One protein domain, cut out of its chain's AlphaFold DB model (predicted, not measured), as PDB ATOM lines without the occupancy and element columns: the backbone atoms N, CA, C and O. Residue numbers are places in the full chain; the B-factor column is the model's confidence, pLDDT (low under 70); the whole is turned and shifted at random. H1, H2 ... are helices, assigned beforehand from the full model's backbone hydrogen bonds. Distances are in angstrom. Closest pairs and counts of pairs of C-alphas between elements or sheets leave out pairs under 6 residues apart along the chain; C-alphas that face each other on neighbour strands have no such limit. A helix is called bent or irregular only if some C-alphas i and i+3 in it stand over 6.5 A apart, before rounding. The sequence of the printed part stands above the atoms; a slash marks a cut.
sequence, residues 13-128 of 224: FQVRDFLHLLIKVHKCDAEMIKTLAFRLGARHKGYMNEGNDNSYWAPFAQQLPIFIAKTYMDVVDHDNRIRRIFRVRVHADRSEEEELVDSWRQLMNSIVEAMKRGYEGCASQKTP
ATOM      1  N   PHE A  13     -24.300  15.841  32.301       65.56
ATOM      2  CA  PHE A  13     -23.801  15.530  30.963       65.56
ATOM      3  C   PHE A  13     -22.343  15.077  30.971       65.56
ATOM      4  O   PHE A  13     -22.014  14.106  30.299       65.56
ATOM      5  N   GLN A  14     -21.477  15.680  31.787       69.81
ATOM      6  CA  GLN A  14     -20.082  15.240  31.899       69.81
ATOM      7  C   GLN A  14     -19.948  13.814  32.446       69.81
ATOM      8  O   GLN A  14     -19.131  13.036  31.947       69.81
ATOM      9  N   VAL A  15     -20.750  13.452  33.451       73.38
ATOM     10  CA  VAL A  15     -20.764  12.092  34.012       73.38
ATOM     11  C   VAL A  15     -21.302  11.093  32.987       73.38
ATOM     12  O   VAL A  15     -20.688  10.046  32.773       73.38
ATOM     13  N   ARG A  16     -22.400  11.434  32.299       73.44
ATOM     14  CA  ARG A  16     -22.960  10.630  31.204       73.44
ATOM     15  C   ARG A  16     -21.933  10.407  30.095       73.44
ATOM     16  O   ARG A  16     -21.706   9.271  29.697       73.44
ATOM     17  N   ASP A  17     -21.298  11.470  29.616       71.44
ATOM     18  CA  ASP A  17     -20.361  11.416  28.493       71.44
ATOM     19  C   ASP A  17     -19.094  10.633  28.857       71.44
ATOM     20  O   ASP A  17     -18.534   9.917  28.025       71.44
ATOM     21  N   PHE A  18     -18.664  10.699  30.121       76.81
ATOM     22  CA  PHE A  18     -17.593   9.847  30.623       76.81
ATOM     23  C   PHE A  18     -17.986   8.364  30.590       76.81
ATOM     24  O   PHE A  18     -17.236   7.548  30.055       76.81
ATOM     25  N   LEU A  19     -19.171   8.005  31.095       76.44
ATOM     26  CA  LEU A  19     -19.670   6.626  31.033       76.44
ATOM     27  C   LEU A  19     -19.832   6.150  29.580       76.44
ATOM     28  O   LEU A  19     -19.423   5.037  29.246       76.44
ATOM     29  N   HIS A  20     -20.320   7.017  28.695       72.44
ATOM     30  CA  HIS A  20     -20.420   6.765  27.260       72.44
ATOM     31  C   HIS A  20     -19.058   6.465  26.626       72.44
ATOM     32  O   HIS A  20     -18.911   5.507  25.864       72.44
ATOM     33  N   LEU A  21     -18.035   7.263  26.950       72.50
ATOM     34  CA  LEU A  21     -16.665   7.060  26.485       72.50
ATOM     35  C   LEU A  21     -16.132   5.688  26.930       72.50
ATOM     36  O   LEU A  21     -15.579   4.942  26.119       72.50
ATOM     37  N   LEU A  22     -16.332   5.330  28.200       73.00
ATOM     38  CA  LEU A  22     -15.903   4.036  28.729       73.00
ATOM     39  C   LEU A  22     -16.592   2.873  28.009       73.00
ATOM     40  O   LEU A  22     -15.929   1.923  27.586       73.00
ATOM     41  N   ILE A  23     -17.911   2.966  27.841       69.38
ATOM     42  CA  ILE A  23     -18.731   1.861  27.350       69.38
ATOM     43  C   ILE A  23     -18.644   1.728  25.837       69.38
ATOM     44  O   ILE A  23     -18.358   0.649  25.320       69.38
ATOM     45  N   LYS A  24     -18.865   2.816  25.103       68.44
ATOM     46  CA  LYS A  24     -18.998   2.781  23.647       68.44
ATOM     47  C   LYS A  24     -17.659   2.897  22.935       68.44
ATOM     48  O   LYS A  24     -17.385   2.122  22.020       68.44
ATOM     49  N   VAL A  25     -16.828   3.859  23.334       68.44
ATOM     50  CA  VAL A  25     -15.573   4.153  22.624       68.44
ATOM     51  C   VAL A  25     -14.507   3.129  22.984       68.44
ATOM     52  O   VAL A  25     -13.881   2.545  22.101       68.44
ATOM     53  N   HIS A  26     -14.349   2.846  24.275       71.25
ATOM     54  CA  HIS A  26     -13.358   1.884  24.752       71.25
ATOM     55  C   HIS A  26     -13.898   0.464  24.909       71.25
ATOM     56  O   HIS A  26     -13.153  -0.413  25.336       71.25
ATOM     57  N   LYS A  27     -15.161   0.216  24.528       71.56
ATOM     58  CA  LYS A  27     -15.804  -1.110  24.574       71.56
ATOM     59  C   LYS A  27     -15.699  -1.763  25.954       71.56
ATOM     60  O   LYS A  27     -15.560  -2.982  26.055       71.56
ATOM     61  N   CYS A  28     -15.717  -0.930  26.992       69.56
ATOM     62  CA  CYS A  28     -15.455  -1.306  28.368       69.56
ATOM     63  C   CYS A  28     -14.131  -2.073  28.580       69.56
ATOM     64  O   CYS A  28     -14.080  -2.990  29.390       69.56
ATOM     65  N   ASP A  29     -13.042  -1.756  27.879       79.44
ATOM     66  CA  ASP A  29     -11.748  -2.373  28.193       79.44
ATOM     67  C   ASP A  29     -11.371  -2.132  29.668       79.44
ATOM     68  O   ASP A  29     -11.340  -0.992  30.136       79.44
ATOM     69  N   ALA A  30     -11.121  -3.211  30.416       77.19
ATOM     70  CA  ALA A  30     -10.989  -3.146  31.870       77.19
ATOM     71  C   ALA A  30      -9.786  -2.299  32.314       77.19
ATOM     72  O   ALA A  30      -9.863  -1.584  33.315       77.19
ATOM     73  N   GLU A  31      -8.684  -2.351  31.568       82.06
ATOM     74  CA  GLU A  31      -7.487  -1.572  31.875       82.06
ATOM     75  C   GLU A  31      -7.667  -0.103  31.485       82.06
ATOM     76  O   GLU A  31      -7.268   0.792  32.236       82.06
ATOM     77  N   MET A  32      -8.348   0.169  30.370       82.88
ATOM     78  CA  MET A  32      -8.702   1.525  29.962       82.88
ATOM     79  C   MET A  32      -9.687   2.184  30.932       82.88
ATOM     80  O   MET A  32      -9.474   3.337  31.307       82.88
ATOM     81  N   ILE A  33     -10.712   1.457  31.398       82.00
ATOM     82  CA  ILE A  33     -11.651   1.931  32.427       82.00
ATOM     83  C   ILE A  33     -10.879   2.369  33.667       82.00
ATOM     84  O   ILE A  33     -11.003   3.519  34.088       82.00
ATOM     85  N   LYS A  34     -10.036   1.486  34.219       86.12
ATOM     86  CA  LYS A  34      -9.228   1.797  35.406       86.12
ATOM     87  C   LYS A  34      -8.313   2.995  35.158       86.12
ATOM     88  O   LYS A  34      -8.206   3.862  36.017       86.12
ATOM     89  N   THR A  35      -7.678   3.073  33.990       85.88
ATOM     90  CA  THR A  35      -6.746   4.158  33.648       85.88
ATOM     91  C   THR A  35      -7.454   5.511  33.560       85.88
ATOM     92  O   THR A  35      -6.986   6.499  34.129       85.88
ATOM     93  N   LEU A  36      -8.588   5.584  32.861       85.88
ATOM     94  CA  LEU A  36      -9.347   6.825  32.702       85.88
ATOM     95  C   LEU A  36     -10.004   7.255  34.017       85.88
ATOM     96  O   LEU A  36      -9.923   8.431  34.368       85.88
ATOM     97  N   ALA A  37     -10.566   6.310  34.771       87.94
ATOM     98  CA  ALA A  37     -11.125   6.559  36.095       87.94
ATOM     99  C   ALA A  37     -10.051   7.026  37.093       87.94
ATOM    100  O   ALA A  37     -10.254   8.010  37.798       87.94
ATOM    101  N   PHE A  38      -8.857   6.426  37.081       88.94
ATOM    102  CA  PHE A  38      -7.721   6.894  37.879       88.94
ATOM    103  C   PHE A  38      -7.358   8.349  37.558       88.94
ATOM    104  O   PHE A  38      -7.225   9.183  38.455       88.94
ATOM    105  N   ARG A  39      -7.240   8.694  36.269       87.12
ATOM    106  CA  ARG A  39      -6.939  10.072  35.840       87.12
ATOM    107  C   ARG A  39      -8.044  11.046  36.235       87.12
ATOM    108  O   ARG A  39      -7.743  12.195  36.552       87.12
ATOM    109  N   LEU A  40      -9.300  10.603  36.204       87.75
ATOM    110  CA  LEU A  40     -10.436  11.389  36.660       87.75
ATOM    111  C   LEU A  40     -10.326  11.671  38.164       87.75
ATOM    112  O   LEU A  40     -10.404  12.832  38.557       87.75
ATOM    113  N   GLY A  41     -10.056  10.652  38.981       87.88
ATOM    114  CA  GLY A  41      -9.846  10.793  40.425       87.88
ATOM    115  C   GLY A  41      -8.692  11.731  40.787       87.88
ATOM    116  O   GLY A  41      -8.860  12.625  41.612       87.88
ATOM    117  N   ALA A  42      -7.557  11.624  40.092       86.50
ATOM    118  CA  ALA A  42      -6.416  12.523  40.292       86.50
ATOM    119  C   ALA A  42      -6.757  13.998  40.007       86.50
ATOM    120  O   ALA A  42      -6.270  14.893  40.694       86.50
ATOM    121  N   ARG A  43      -7.622  14.269  39.016       84.88
ATOM    122  CA  ARG A  43      -8.110  15.630  38.732       84.88
ATOM    123  C   ARG A  43      -9.093  16.132  39.783       84.88
ATOM    124  O   ARG A  43      -9.084  17.322  40.071       84.88
ATOM    125  N   HIS A  44      -9.899  15.245  40.373       82.12
ATOM    126  CA  HIS A  44     -10.870  15.625  41.406       82.12
ATOM    127  C   HIS A  44     -10.209  16.229  42.647       82.12
ATOM    128  O   HIS A  44     -10.814  17.083  43.283       82.12
ATOM    129  N   LYS A  45      -8.943  15.894  42.925       72.62
ATOM    130  CA  LYS A  45      -8.147  16.552  43.970       72.62
ATOM    131  C   LYS A  45      -8.041  18.071  43.781       72.62
ATOM    132  O   LYS A  45      -7.995  18.798  44.759       72.62
ATOM    133  N   GLY A  46      -8.030  18.549  42.533       70.38
ATOM    134  CA  GLY A  46      -8.007  19.979  42.211       70.38
ATOM    135  C   GLY A  46      -9.385  20.646  42.177       70.38
ATOM    136  O   GLY A  46      -9.455  21.854  41.980       70.38
ATOM    137  N   TYR A  47     -10.471  19.880  42.319       71.44
ATOM    138  CA  TYR A  47     -11.843  20.401  42.337       71.44
ATOM    139  C   TYR A  47     -12.416  20.524  43.752       71.44
ATOM    140  O   TYR A  47     -13.426  21.199  43.938       71.44
ATOM    141  N   MET A  48     -11.815  19.848  44.733       65.62
ATOM    142  CA  MET A  48     -12.319  19.816  46.102       65.62
ATOM    143  C   MET A  48     -11.590  20.892  46.911       65.62
ATOM    144  O   MET A  48     -10.396  20.775  47.179       65.62
ATOM    145  N   ASN A  49     -12.305  21.959  47.264       56.50
ATOM    146  CA  ASN A  49     -11.819  22.936  48.235       56.50
ATOM    147  C   ASN A  49     -11.984  22.347  49.647       56.50
ATOM    148  O   ASN A  49     -12.858  21.502  49.859       56.50
ATOM    149  N   GLU A  50     -11.115  22.770  50.564       50.66
ATOM    150  CA  GLU A  50     -10.979  22.338  51.963       50.66
ATOM    151  C   GLU A  50     -12.223  21.646  52.554       50.66
ATOM    152  O   GLU A  50     -13.227  22.281  52.866       50.66
ATOM    153  N   GLY A  51     -12.141  20.321  52.718       53.78
ATOM    154  CA  GLY A  51     -13.083  19.550  53.536       53.78
ATOM    155  C   GLY A  51     -14.213  18.823  52.808       53.78
ATOM    156  O   GLY A  51     -14.920  18.064  53.462       53.78
ATOM    157  N   ASN A  52     -14.381  18.972  51.489       55.16
ATOM    158  CA  ASN A  52     -15.306  18.101  50.756       55.16
ATOM    159  C   ASN A  52     -14.592  16.780  50.428       55.16
ATOM    160  O   ASN A  52     -13.708  16.736  49.571       55.16
ATOM    161  N   ASP A  53     -14.902  15.732  51.186       68.31
ATOM    162  CA  ASP A  53     -14.302  14.414  51.032       68.31
ATOM    163  C   ASP A  53     -14.929  13.654  49.850       68.31
ATOM    164  O   ASP A  53     -16.000  13.971  49.334       68.31
ATOM    165  N   ASN A  54     -14.249  12.616  49.371       77.69
ATOM    166  CA  ASN A  54     -14.758  11.757  48.298       77.69
ATOM    167  C   ASN A  54     -15.884  10.805  48.775       77.69
ATOM    168  O   ASN A  54     -16.192   9.819  48.095       77.69
ATOM    169  N   SER A  55     -16.513  11.092  49.923       80.81
ATOM    170  CA  SER A  55     -17.523  10.249  50.573       80.81
ATOM    171  C   SER A  55     -18.760  10.035  49.706       80.81
ATOM    172  O   SER A  55     -19.326   8.944  49.712       80.81
ATOM    173  N   TYR A  56     -19.131  11.022  48.883       81.38
ATOM    174  CA  TYR A  56     -20.286  10.969  47.982       81.38
ATOM    175  C   TYR A  56     -20.122   9.984  46.809       81.38
ATOM    176  O   TYR A  56     -21.111   9.615  46.173       81.38
ATOM    177  N   TRP A  57     -18.908   9.499  46.518       87.81
ATOM    178  CA  TRP A  57     -18.689   8.536  45.427       87.81
ATOM    179  C   TRP A  57     -19.293   7.163  45.717       87.81
ATOM    180  O   TRP A  57     -19.838   6.528  44.813       87.81
ATOM    181  N   ALA A  58     -19.217   6.704  46.966       84.44
ATOM    182  CA  ALA A  58     -19.782   5.423  47.378       84.44
ATOM    183  C   ALA A  58     -21.321   5.369  47.243       84.44
ATOM    184  O   ALA A  58     -21.807   4.468  46.555       84.44
ATOM    185  N   PRO A  59     -22.110   6.311  47.805       81.44
ATOM    186  CA  PRO A  59     -23.557   6.316  47.617       81.44
ATOM    187  C   PRO A  59     -23.937   6.527  46.145       81.44
ATOM    188  O   PRO A  59     -24.865   5.881  45.663       81.44
ATOM    189  N   PHE A  60     -23.183   7.331  45.386       82.88
ATOM    190  CA  PHE A  60     -23.399   7.480  43.945       82.88
ATOM    191  C   PHE A  60     -23.259   6.146  43.185       82.88
ATOM    192  O   PHE A  60     -24.153   5.773  42.421       82.88
ATOM    193  N   ALA A  61     -22.189   5.382  43.439       84.44
ATOM    194  CA  ALA A  61     -21.976   4.068  42.824       84.44
ATOM    195  C   ALA A  61     -23.021   3.019  43.235       84.44
ATOM    196  O   ALA A  61     -23.216   2.040  42.516       84.44
ATOM    197  N   GLN A  62     -23.707   3.217  44.364       84.81
ATOM    198  CA  GLN A  62     -24.789   2.340  44.801       84.81
ATOM    199  C   GLN A  62     -26.147   2.693  44.187       84.81
ATOM    200  O   GLN A  62     -26.905   1.773  43.875       84.81
ATOM    201  N   GLN A  63     -26.452   3.985  44.027       80.56
ATOM    202  CA  GLN A  63     -27.764   4.471  43.581       80.56
ATOM    203  C   GLN A  63     -27.914   4.487  42.056       80.56
ATOM    204  O   GLN A  63     -28.966   4.108  41.539       80.56
ATOM    205  N   LEU A  64     -26.864   4.866  41.317       79.50
ATOM    206  CA  LEU A  64     -26.925   4.944  39.854       79.50
ATOM    207  C   LEU A  64     -27.328   3.605  39.191       79.50
ATOM    208  O   LEU A  64     -28.203   3.634  38.325       79.50
ATOM    209  N   PRO A  65     -26.790   2.432  39.594       83.06
ATOM    210  CA  PRO A  65     -27.217   1.138  39.054       83.06
ATOM    211  C   PRO A  65     -28.715   0.854  39.207       83.06
ATOM    212  O   PRO A  65     -29.342   0.371  38.269       83.06
ATOM    213  N   ILE A  66     -29.290   1.185  40.369       80.81
ATOM    214  CA  ILE A  66     -30.717   0.976  40.665       80.81
ATOM    215  C   ILE A  66     -31.568   1.845  39.735       80.81
ATOM    216  O   ILE A  66     -32.555   1.382  39.168       80.81
ATOM    217  N   PHE A  67     -31.166   3.103  39.551       76.62
ATOM    218  CA  PHE A  67     -31.878   4.031  38.681       76.62
ATOM    219  C   PHE A  67     -31.813   3.615  37.208       76.62
ATOM    220  O   PHE A  67     -32.834   3.627  36.519       76.62
ATOM    221  N   ILE A  68     -30.631   3.216  36.725       73.38
ATOM    222  CA  ILE A  68     -30.466   2.717  35.357       73.38
ATOM    223  C   ILE A  68     -31.343   1.481  35.150       73.38
ATOM    224  O   ILE A  68     -32.081   1.440  34.171       73.38
ATOM    225  N   ALA A  69     -31.323   0.512  36.069       77.44
ATOM    226  CA  ALA A  69     -32.145  -0.685  35.932       77.44
ATOM    227  C   ALA A  69     -33.627  -0.330  35.776       77.44
ATOM    228  O   ALA A  69     -34.207  -0.615  34.732       77.44
ATOM    229  N   LYS A  70     -34.197   0.427  36.721       78.19
ATOM    230  CA  LYS A  70     -35.601   0.864  36.665       78.19
ATOM    231  C   LYS A  70     -35.958   1.618  35.385       78.19
ATOM    232  O   LYS A  70     -37.032   1.412  34.834       78.19
ATOM    233  N   THR A  71     -35.062   2.479  34.904       74.62
ATOM    234  CA  THR A  71     -35.291   3.279  33.689       74.62
ATOM    235  C   THR A  71     -35.338   2.414  32.430       74.62
ATOM    236  O   THR A  71     -36.075   2.725  31.498       74.62
ATOM    237  N   TYR A  72     -34.547   1.340  32.387       70.94
ATOM    238  CA  TYR A  72     -34.367   0.516  31.192       70.94
ATOM    239  C   TYR A  72     -35.065  -0.845  31.254       70.94
ATOM    240  O   TYR A  72     -35.010  -1.570  30.263       70.94
ATOM    241  N   MET A  73     -35.747  -1.188  32.353       78.62
ATOM    242  CA  MET A  73     -36.476  -2.457  32.464       78.62
ATOM    243  C   MET A  73     -37.522  -2.624  31.363       78.62
ATOM    244  O   MET A  73     -37.562  -3.677  30.740       78.62
ATOM    245  N   ASP A  74     -38.262  -1.565  31.019       75.81
ATOM    246  CA  ASP A  74     -39.230  -1.602  29.914       75.81
ATOM    247  C   ASP A  74     -38.571  -2.013  28.582       75.81
ATOM    248  O   ASP A  74     -39.085  -2.840  27.832       75.81
ATOM    249  N   VAL A  75     -37.359  -1.522  28.317       72.81
ATOM    250  CA  VAL A  75     -36.583  -1.899  27.128       72.81
ATOM    251  C   VAL A  75     -36.115  -3.352  27.199       72.81
ATOM    252  O   VAL A  75     -36.191  -4.073  26.205       72.81
ATOM    253  N   VAL A  76     -35.623  -3.795  28.359       73.19
ATOM    254  CA  VAL A  76     -35.210  -5.190  28.584       73.19
ATOM    255  C   VAL A  76     -36.395  -6.135  28.403       73.19
ATOM    256  O   VAL A  76     -36.229  -7.233  27.866       73.19
ATOM    257  N   ASP A  77     -37.590  -5.699  28.792       76.62
ATOM    258  CA  ASP A  77     -38.796  -6.496  28.695       76.62
ATOM    259  C   ASP A  77     -39.343  -6.619  27.273       76.62
ATOM    260  O   ASP A  77     -39.861  -7.671  26.882       76.62
ATOM    261  N   HIS A  78     -39.188  -5.579  26.464       77.19
ATOM    262  CA  HIS A  78     -39.699  -5.578  25.097       77.19
ATOM    263  C   HIS A  78     -38.660  -6.038  24.059       77.19
ATOM    264  O   HIS A  78     -39.034  -6.477  22.970       77.19
ATOM    265  N   ASP A  79     -37.362  -6.031  24.384       74.00
ATOM    266  CA  ASP A  79     -36.296  -6.515  23.501       74.00
ATOM    267  C   ASP A  79     -35.834  -7.939  23.871       74.00
ATOM    268  O   ASP A  79     -34.961  -8.177  24.713       74.00
ATOM    269  N   ASN A  80     -36.369  -8.922  23.142       72.31
ATOM    270  CA  ASN A  80     -36.025 -10.338  23.301       72.31
ATOM    271  C   ASN A  80     -34.532 -10.654  23.093       72.31
ATOM    272  O   ASN A  80     -34.044 -11.663  23.610       72.31
ATOM    273  N   ARG A  81     -33.791  -9.844  22.328       71.06
ATOM    274  CA  ARG A  81     -32.350 -10.039  22.128       71.06
ATOM    275  C   ARG A  81     -31.589  -9.647  23.388       71.06
ATOM    276  O   ARG A  81     -30.710 -10.400  23.800       71.06
ATOM    277  N   ILE A  82     -31.945  -8.523  24.004       68.12
ATOM    278  CA  ILE A  82     -31.359  -8.058  25.268       68.12
ATOM    279  C   ILE A  82     -31.725  -9.025  26.399       68.12
ATOM    280  O   ILE A  82     -30.837  -9.518  27.102       68.12
ATOM    281  N   ARG A  83     -33.005  -9.401  26.500       68.75
ATOM    282  CA  ARG A  83     -33.501 -10.359  27.496       68.75
ATOM    283  C   ARG A  83     -32.791 -11.710  27.430       68.75
ATOM    284  O   ARG A  83     -32.488 -12.292  28.465       68.75
ATOM    285  N   ARG A  84     -32.464 -12.220  26.235       68.88
ATOM    286  CA  ARG A  84     -31.676 -13.464  26.103       68.88
ATOM    287  C   ARG A  84     -30.285 -13.350  26.717       68.88
ATOM    288  O   ARG A  84     -29.801 -14.339  27.254       68.88
ATOM    289  N   ILE A  85     -29.639 -12.185  26.661       66.81
ATOM    290  CA  ILE A  85     -28.322 -12.011  27.292       66.81
ATOM    291  C   ILE A  85     -28.453 -12.050  28.823       66.81
ATOM    292  O   ILE A  85     -27.607 -12.661  29.476       66.81
ATOM    293  N   PHE A  86     -29.547 -11.468  29.330       62.38
ATOM    294  CA  PHE A  86     -30.202 -11.707  30.627       62.38
ATOM    295  C   PHE A  86     -30.220 -13.183  31.026       62.38
ATOM    296  O   PHE A  86     -29.436 -13.682  31.831       62.38
ATOM    297  N   ARG A  87     -31.118 -13.905  30.364       62.88
ATOM    298  CA  ARG A  87     -31.495 -15.287  30.664       62.88
ATOM    299  C   ARG A  87     -30.370 -16.305  30.535       62.88
ATOM    300  O   ARG A  87     -30.384 -17.298  31.244       62.88
ATOM    301  N   VAL A  88     -29.384 -16.071  29.666       56.16
ATOM    302  CA  VAL A  88     -28.189 -16.934  29.582       56.16
ATOM    303  C   VAL A  88     -27.372 -16.897  30.883       56.16
ATOM    304  O   VAL A  88     -26.610 -17.825  31.142       56.16
ATOM    305  N   ARG A  89     -27.512 -15.846  31.699       56.59
ATOM    306  CA  ARG A  89     -26.804 -15.693  32.980       56.59
ATOM    307  C   ARG A  89     -27.675 -15.871  34.210       56.59
ATOM    308  O   ARG A  89     -27.116 -16.100  35.276       56.59
ATOM    309  N   VAL A  90     -28.993 -15.762  34.068       54.00
ATOM    310  CA  VAL A  90     -29.937 -15.958  35.168       54.00
ATOM    311  C   VAL A  90     -29.791 -17.390  35.694       54.00
ATOM    312  O   VAL A  90     -30.193 -18.361  35.053       54.00
ATOM    313  N   HIS A  91     -29.181 -17.516  36.874       57.72
ATOM    314  CA  HIS A  91     -29.440 -18.639  37.767       57.72
ATOM    315  C   HIS A  91     -30.934 -18.615  38.106       57.72
ATOM    316  O   HIS A  91     -31.486 -17.530  38.253       57.72
ATOM    317  N   ALA A  92     -31.587 -19.773  38.226       58.41
ATOM    318  CA  ALA A  92     -33.050 -19.887  38.331       58.41
ATOM    319  C   ALA A  92     -33.713 -19.059  39.462       58.41
ATOM    320  O   ALA A  92     -34.933 -18.924  39.466       58.41
ATOM    321  N   ASP A  93     -32.922 -18.469  40.363       67.44
ATOM    322  CA  ASP A  93     -33.359 -17.785  41.578       67.44
ATOM    323  C   ASP A  93     -33.279 -16.240  41.521       67.44
ATOM    324  O   ASP A  93     -33.604 -15.598  42.516       67.44
ATOM    325  N   ARG A  94     -32.826 -15.616  40.416       71.50
ATOM    326  CA  ARG A  94     -32.642 -14.145  40.321       71.50
ATOM    327  C   ARG A  94     -33.390 -13.512  39.152       71.50
ATOM    328  O   ARG A  94     -33.450 -14.086  38.068       71.50
ATOM    329  N   SER A  95     -33.926 -12.307  39.345       81.44
ATOM    330  CA  SER A  95     -34.632 -11.580  38.273       81.44
ATOM    331  C   SER A  95     -33.670 -10.894  37.289       81.44
ATOM    332  O   SER A  95     -32.535 -10.557  37.637       81.44
ATOM    333  N   GLU A  96     -34.117 -10.631  36.052       78.19
ATOM    334  CA  GLU A  96     -33.332  -9.847  35.088       78.19
ATOM    335  C   GLU A  96     -32.999  -8.430  35.603       78.19
ATOM    336  O   GLU A  96     -31.929  -7.902  35.289       78.19
ATOM    337  N   GLU A  97     -33.876  -7.835  36.420       82.69
ATOM    338  CA  GLU A  97     -33.642  -6.533  37.061       82.69
ATOM    339  C   GLU A  97     -32.469  -6.597  38.045       82.69
ATOM    340  O   GLU A  97     -31.562  -5.764  37.984       82.69
ATOM    341  N   GLU A  98     -32.442  -7.605  38.919       83.19
ATOM    342  CA  GLU A  98     -31.362  -7.797  39.894       83.19
ATOM    343  C   GLU A  98     -30.010  -8.002  39.209       83.19
ATOM    344  O   GLU A  98     -29.019  -7.374  39.584       83.19
ATOM    345  N   GLU A  99     -29.967  -8.814  38.152       78.06
ATOM    346  CA  GLU A  99     -28.746  -9.053  37.375       78.06
ATOM    347  C   GLU A  99     -28.257  -7.792  36.646       78.06
ATOM    348  O   GLU A  99     -27.045  -7.550  36.527       78.06
ATOM    349  N   LEU A 100     -29.183  -6.955  36.174       77.81
ATOM    350  CA  LEU A 100     -28.862  -5.661  35.581       77.81
ATOM    351  C   LEU A 100     -28.279  -4.702  36.627       77.81
ATOM    352  O   LEU A 100     -27.240  -4.082  36.371       77.81
ATOM    353  N   VAL A 101     -28.897  -4.613  37.809       83.56
ATOM    354  CA  VAL A 101     -28.397  -3.805  38.932       83.56
ATOM    355  C   VAL A 101     -27.004  -4.269  39.354       83.56
ATOM    356  O   VAL A 101     -26.096  -3.443  39.461       83.56
ATOM    357  N   ASP A 102     -26.806  -5.571  39.555       83.06
ATOM    358  CA  ASP A 102     -25.526  -6.139  39.986       83.06
ATOM    359  C   ASP A 102     -24.424  -5.904  38.948       83.06
ATOM    360  O   ASP A 102     -23.306  -5.506  39.294       83.06
ATOM    361  N   SER A 103     -24.739  -6.060  37.660       78.19
ATOM    362  CA  SER A 103     -23.808  -5.785  36.563       78.19
ATOM    363  C   SER A 103     -23.338  -4.327  36.556       78.19
ATOM    364  O   SER A 103     -22.138  -4.053  36.438       78.19
ATOM    365  N   TRP A 104     -24.263  -3.373  36.707       81.94
ATOM    366  CA  TRP A 104     -23.930  -1.945  36.768       81.94
ATOM    367  C   TRP A 104     -23.160  -1.592  38.034       81.94
ATOM    368  O   TRP A 104     -22.194  -0.831  37.974       81.94
ATOM    369  N   ARG A 105     -23.531  -2.189  39.168       86.12
ATOM    370  CA  ARG A 105     -22.847  -1.999  40.449       86.12
ATOM    371  C   ARG A 105     -21.381  -2.411  40.367       86.12
ATOM    372  O   ARG A 105     -20.520  -1.676  40.840       86.12
ATOM    373  N   GLN A 106     -21.073  -3.531  39.716       83.00
ATOM    374  CA  GLN A 106     -19.688  -3.970  39.523       83.00
ATOM    375  C   GLN A 106     -18.866  -2.977  38.692       83.00
ATOM    376  O   GLN A 106     -17.744  -2.638  39.082       83.00
ATOM    377  N   LEU A 107     -19.418  -2.466  37.583       83.56
ATOM    378  CA  LEU A 107     -18.745  -1.447  36.771       83.56
ATOM    379  C   LEU A 107     -18.501  -0.167  37.584       83.56
ATOM    380  O   LEU A 107     -17.376   0.332  37.624       83.56
ATOM    381  N   MET A 108     -19.539   0.342  38.251       86.94
ATOM    382  CA  MET A 108     -19.458   1.582  39.025       86.94
ATOM    383  C   MET A 108     -18.474   1.474  40.188       86.94
ATOM    384  O   MET A 108     -17.671   2.385  40.389       86.94
ATOM    385  N   ASN A 109     -18.454   0.340  40.891       88.25
ATOM    386  CA  ASN A 109     -17.467   0.075  41.933       88.25
ATOM    387  C   ASN A 109     -16.044   0.061  41.361       88.25
ATOM    388  O   ASN A 109     -15.149   0.669  41.939       88.25
ATOM    389  N   SER A 110     -15.823  -0.562  40.198       87.00
ATOM    390  CA  SER A 110     -14.503  -0.566  39.553       87.00
ATOM    391  C   SER A 110     -14.021   0.845  39.193       87.00
ATOM    392  O   SER A 110     -12.852   1.175  39.411       87.00
ATOM    393  N   ILE A 111     -14.927   1.690  38.690       89.00
ATOM    394  CA  ILE A 111     -14.651   3.098  38.381       89.00
ATOM    395  C   ILE A 111     -14.301   3.864  39.660       89.00
ATOM    396  O   ILE A 111     -13.245   4.493  39.714       89.00
ATOM    397  N   VAL A 112     -15.141   3.790  40.697       91.00
ATOM    398  CA  VAL A 112     -14.924   4.526  41.952       91.00
ATOM    399  C   VAL A 112     -13.644   4.078  42.653       91.00
ATOM    400  O   VAL A 112     -12.875   4.926  43.095       91.00
ATOM    401  N   GLU A 113     -13.339   2.783  42.689       90.94
ATOM    402  CA  GLU A 113     -12.089   2.278  43.272       90.94
ATOM    403  C   GLU A 113     -10.844   2.738  42.495       90.94
ATOM    404  O   GLU A 113      -9.792   3.022  43.069       90.94
ATOM    405  N   ALA A 114     -10.930   2.853  41.169       89.00
ATOM    406  CA  ALA A 114      -9.858   3.458  40.385       89.00
ATOM    407  C   ALA A 114      -9.744   4.972  40.636       89.00
ATOM    408  O   ALA A 114      -8.627   5.479  40.763       89.00
ATOM    409  N   MET A 115     -10.870   5.682  40.761       90.81
ATOM    410  CA  MET A 115     -10.899   7.107  41.102       90.81
ATOM    411  C   MET A 115     -10.294   7.380  42.483       90.81
ATOM    412  O   MET A 115      -9.463   8.279  42.590       90.81
ATOM    413  N   LYS A 116     -10.632   6.597  43.516       89.75
ATOM    414  CA  LYS A 116     -10.057   6.721  44.870       89.75
ATOM    415  C   LYS A 116      -8.541   6.605  44.853       89.75
ATOM    416  O   LYS A 116      -7.860   7.527  45.290       89.75
ATOM    417  N   ARG A 117      -8.008   5.564  44.205       88.56
ATOM    418  CA  ARG A 117      -6.554   5.395  44.038       88.56
ATOM    419  C   ARG A 117      -5.896   6.578  43.329       88.56
ATOM    420  O   ARG A 117      -4.789   6.975  43.686       88.56
ATOM    421  N   GLY A 118      -6.563   7.146  42.323       87.62
ATOM    422  CA  GLY A 118      -6.096   8.353  41.638       87.62
ATOM    423  C   GLY A 118      -6.104   9.592  42.529       87.62
ATOM    424  O   GLY A 118      -5.159  10.375  42.503       87.62
ATOM    425  N   TYR A 119      -7.156   9.751  43.327       86.94
ATOM    426  CA  TYR A 119      -7.349  10.858  44.258       86.94
ATOM    427  C   TYR A 119      -6.329  10.845  45.405       86.94
ATOM    428  O   TYR A 119      -5.719  11.869  45.714       86.94
ATOM    429  N   GLU A 120      -6.090   9.667  45.978       86.38
ATOM    430  CA  GLU A 120      -5.110   9.418  47.041       86.38
ATOM    431  C   GLU A 120      -3.660   9.541  46.549       86.38
ATOM    432  O   GLU A 120      -2.739   9.700  47.346       86.38
ATOM    433  N   GLY A 121      -3.440   9.521  45.230       76.00
ATOM    434  CA  GLY A 121      -2.110   9.629  44.636       76.00
ATOM    435  C   GLY A 121      -1.313   8.326  44.679       76.00
ATOM    436  O   GLY A 121      -0.085   8.365  44.612       76.00
ATOM    437  N   CYS A 122      -1.980   7.168  44.761       67.75
ATOM    438  CA  CYS A 122      -1.313   5.879  44.609       67.75
ATOM    439  C   CYS A 122      -0.579   5.832  43.262       67.75
ATOM    440  O   CYS A 122      -1.113   6.282  42.247       67.75
ATOM    441  N   ALA A 123       0.623   5.249  43.223       56.78
ATOM    442  CA  ALA A 123       1.335   5.047  41.966       56.78
ATOM    443  C   ALA A 123       0.436   4.264  40.995       56.78
ATOM    444  O   ALA A 123       0.072   3.113  41.245       56.78
ATOM    445  N   SER A 124       0.030   4.908  39.898       53.00
ATOM    446  CA  SER A 124      -0.739   4.242  38.853       53.00
ATOM    447  C   SER A 124       0.094   3.075  38.331       53.00
ATOM    448  O   SER A 124       1.171   3.303  37.782       53.00
ATOM    449  N   GLN A 125      -0.381   1.834  38.486       51.31
ATOM    450  CA  GLN A 125       0.366   0.642  38.045       51.31
ATOM    451  C   GLN A 125       0.706   0.669  36.546       51.31
ATOM    452  O   GLN A 125       1.634  -0.006  36.111       51.31
ATOM    453  N   LYS A 126       0.006   1.499  35.768       47.28
ATOM    454  CA  LYS A 126       0.421   1.963  34.449       47.28
ATOM    455  C   LYS A 126      -0.046   3.402  34.271       47.28
ATOM    456  O   LYS A 126      -1.096   3.650  33.686       47.28
ATOM    457  N   THR A 127       0.764   4.380  34.664       40.19
ATOM    458  CA  THR A 127       0.826   5.566  33.802       40.19
ATOM    459  C   THR A 127       1.305   5.055  32.444       40.19
ATOM    460  O   THR A 127       2.439   4.570  32.389       40.19
ATOM    461  N   PRO A 128       0.505   5.096  31.356       38.34
ATOM    462  CA  PRO A 128       1.080   4.888  30.040       38.34
ATOM    463  C   PRO A 128       2.193   5.917  29.933       38.34
ATOM    464  O   PRO A 128       1.954   7.106  30.170       38.34
TER     465      PRO A 128
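This is residues 13 to 128 of the 224 residues of an uncharacterized protein of Heligmosomoides polygyrus (UniProt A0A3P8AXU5). Two long helices, H3 and H5, run side by side in opposite directions along the longest axis, with short H4 across one end. H2 crosses H5 toward the other end, H1 sits loosely beside H2, and residues 47 to 52 stick out as a free loop. The printed part has 116 residues with five named helices, H1 to H5 in chain order, and no named strand: all helix. It is elongated, 47 by 31 by 27 A, and only just loose, close to compact, with a radius of gyration of the C-alphas of 16.1 A.

H1, residues 13 to 25, is close to but not clearly touching H2, residues 30 to 44; their closest C-alphas, Leu 22 and Ile 33, are 6.0 A apart. The hub is H5, residues 96 to 120, which touches H2 with residues 110 to 120 alone, at a steep tilt of 53 degrees, the same way; the closest C-alphas, Gly 41 and Met 115, are 3.9 A apart. H3, residues 54 to 78, touches H5 at a shallow tilt of 27 degrees, opposite ways, closest at the C-alphas of Pro 65 and Trp 104, 5.1 A. H4, residues 80 to 87, is about perpendicular to H5 at 75 degrees and touches its residues 96 to 100 alone, closest at the C-alphas of Phe 86 and Glu 96, 5.8 A. H3 and H4 touch only at the corner, and only just, with 3 pairs of C-alphas within 8 A, closest at Val 76 and Arg 83, 5.6 A. H1 and H5 are near each other; H2 and H3 are apart. Every O i to N i+4 pair is within hydrogen-bond range in H1, H2 and H5, against 15 of 21 in H3 and 3 of 4 in H4.

H1 begins at C-alpha 13 (-23.801, 15.530, 30.963) and H2 is 21.1 A long. H3, 38.2 A, is irregular, with C-alphas 71 and 74 7.3 A apart and a kink of 43 degrees near residue 72. H5, 36.2 A, ends at C-alpha 120 (-5.110, 9.418, 47.041).

The two C-alphas farthest apart, Glu 50 and Asn 80, are 50.2 A apart. The printed part has no cut and no long link. Mean pLDDT of the printed part is 75.2; 31 residues are under 70, among them 48 to 53, 82 to 93 and 122 to 128.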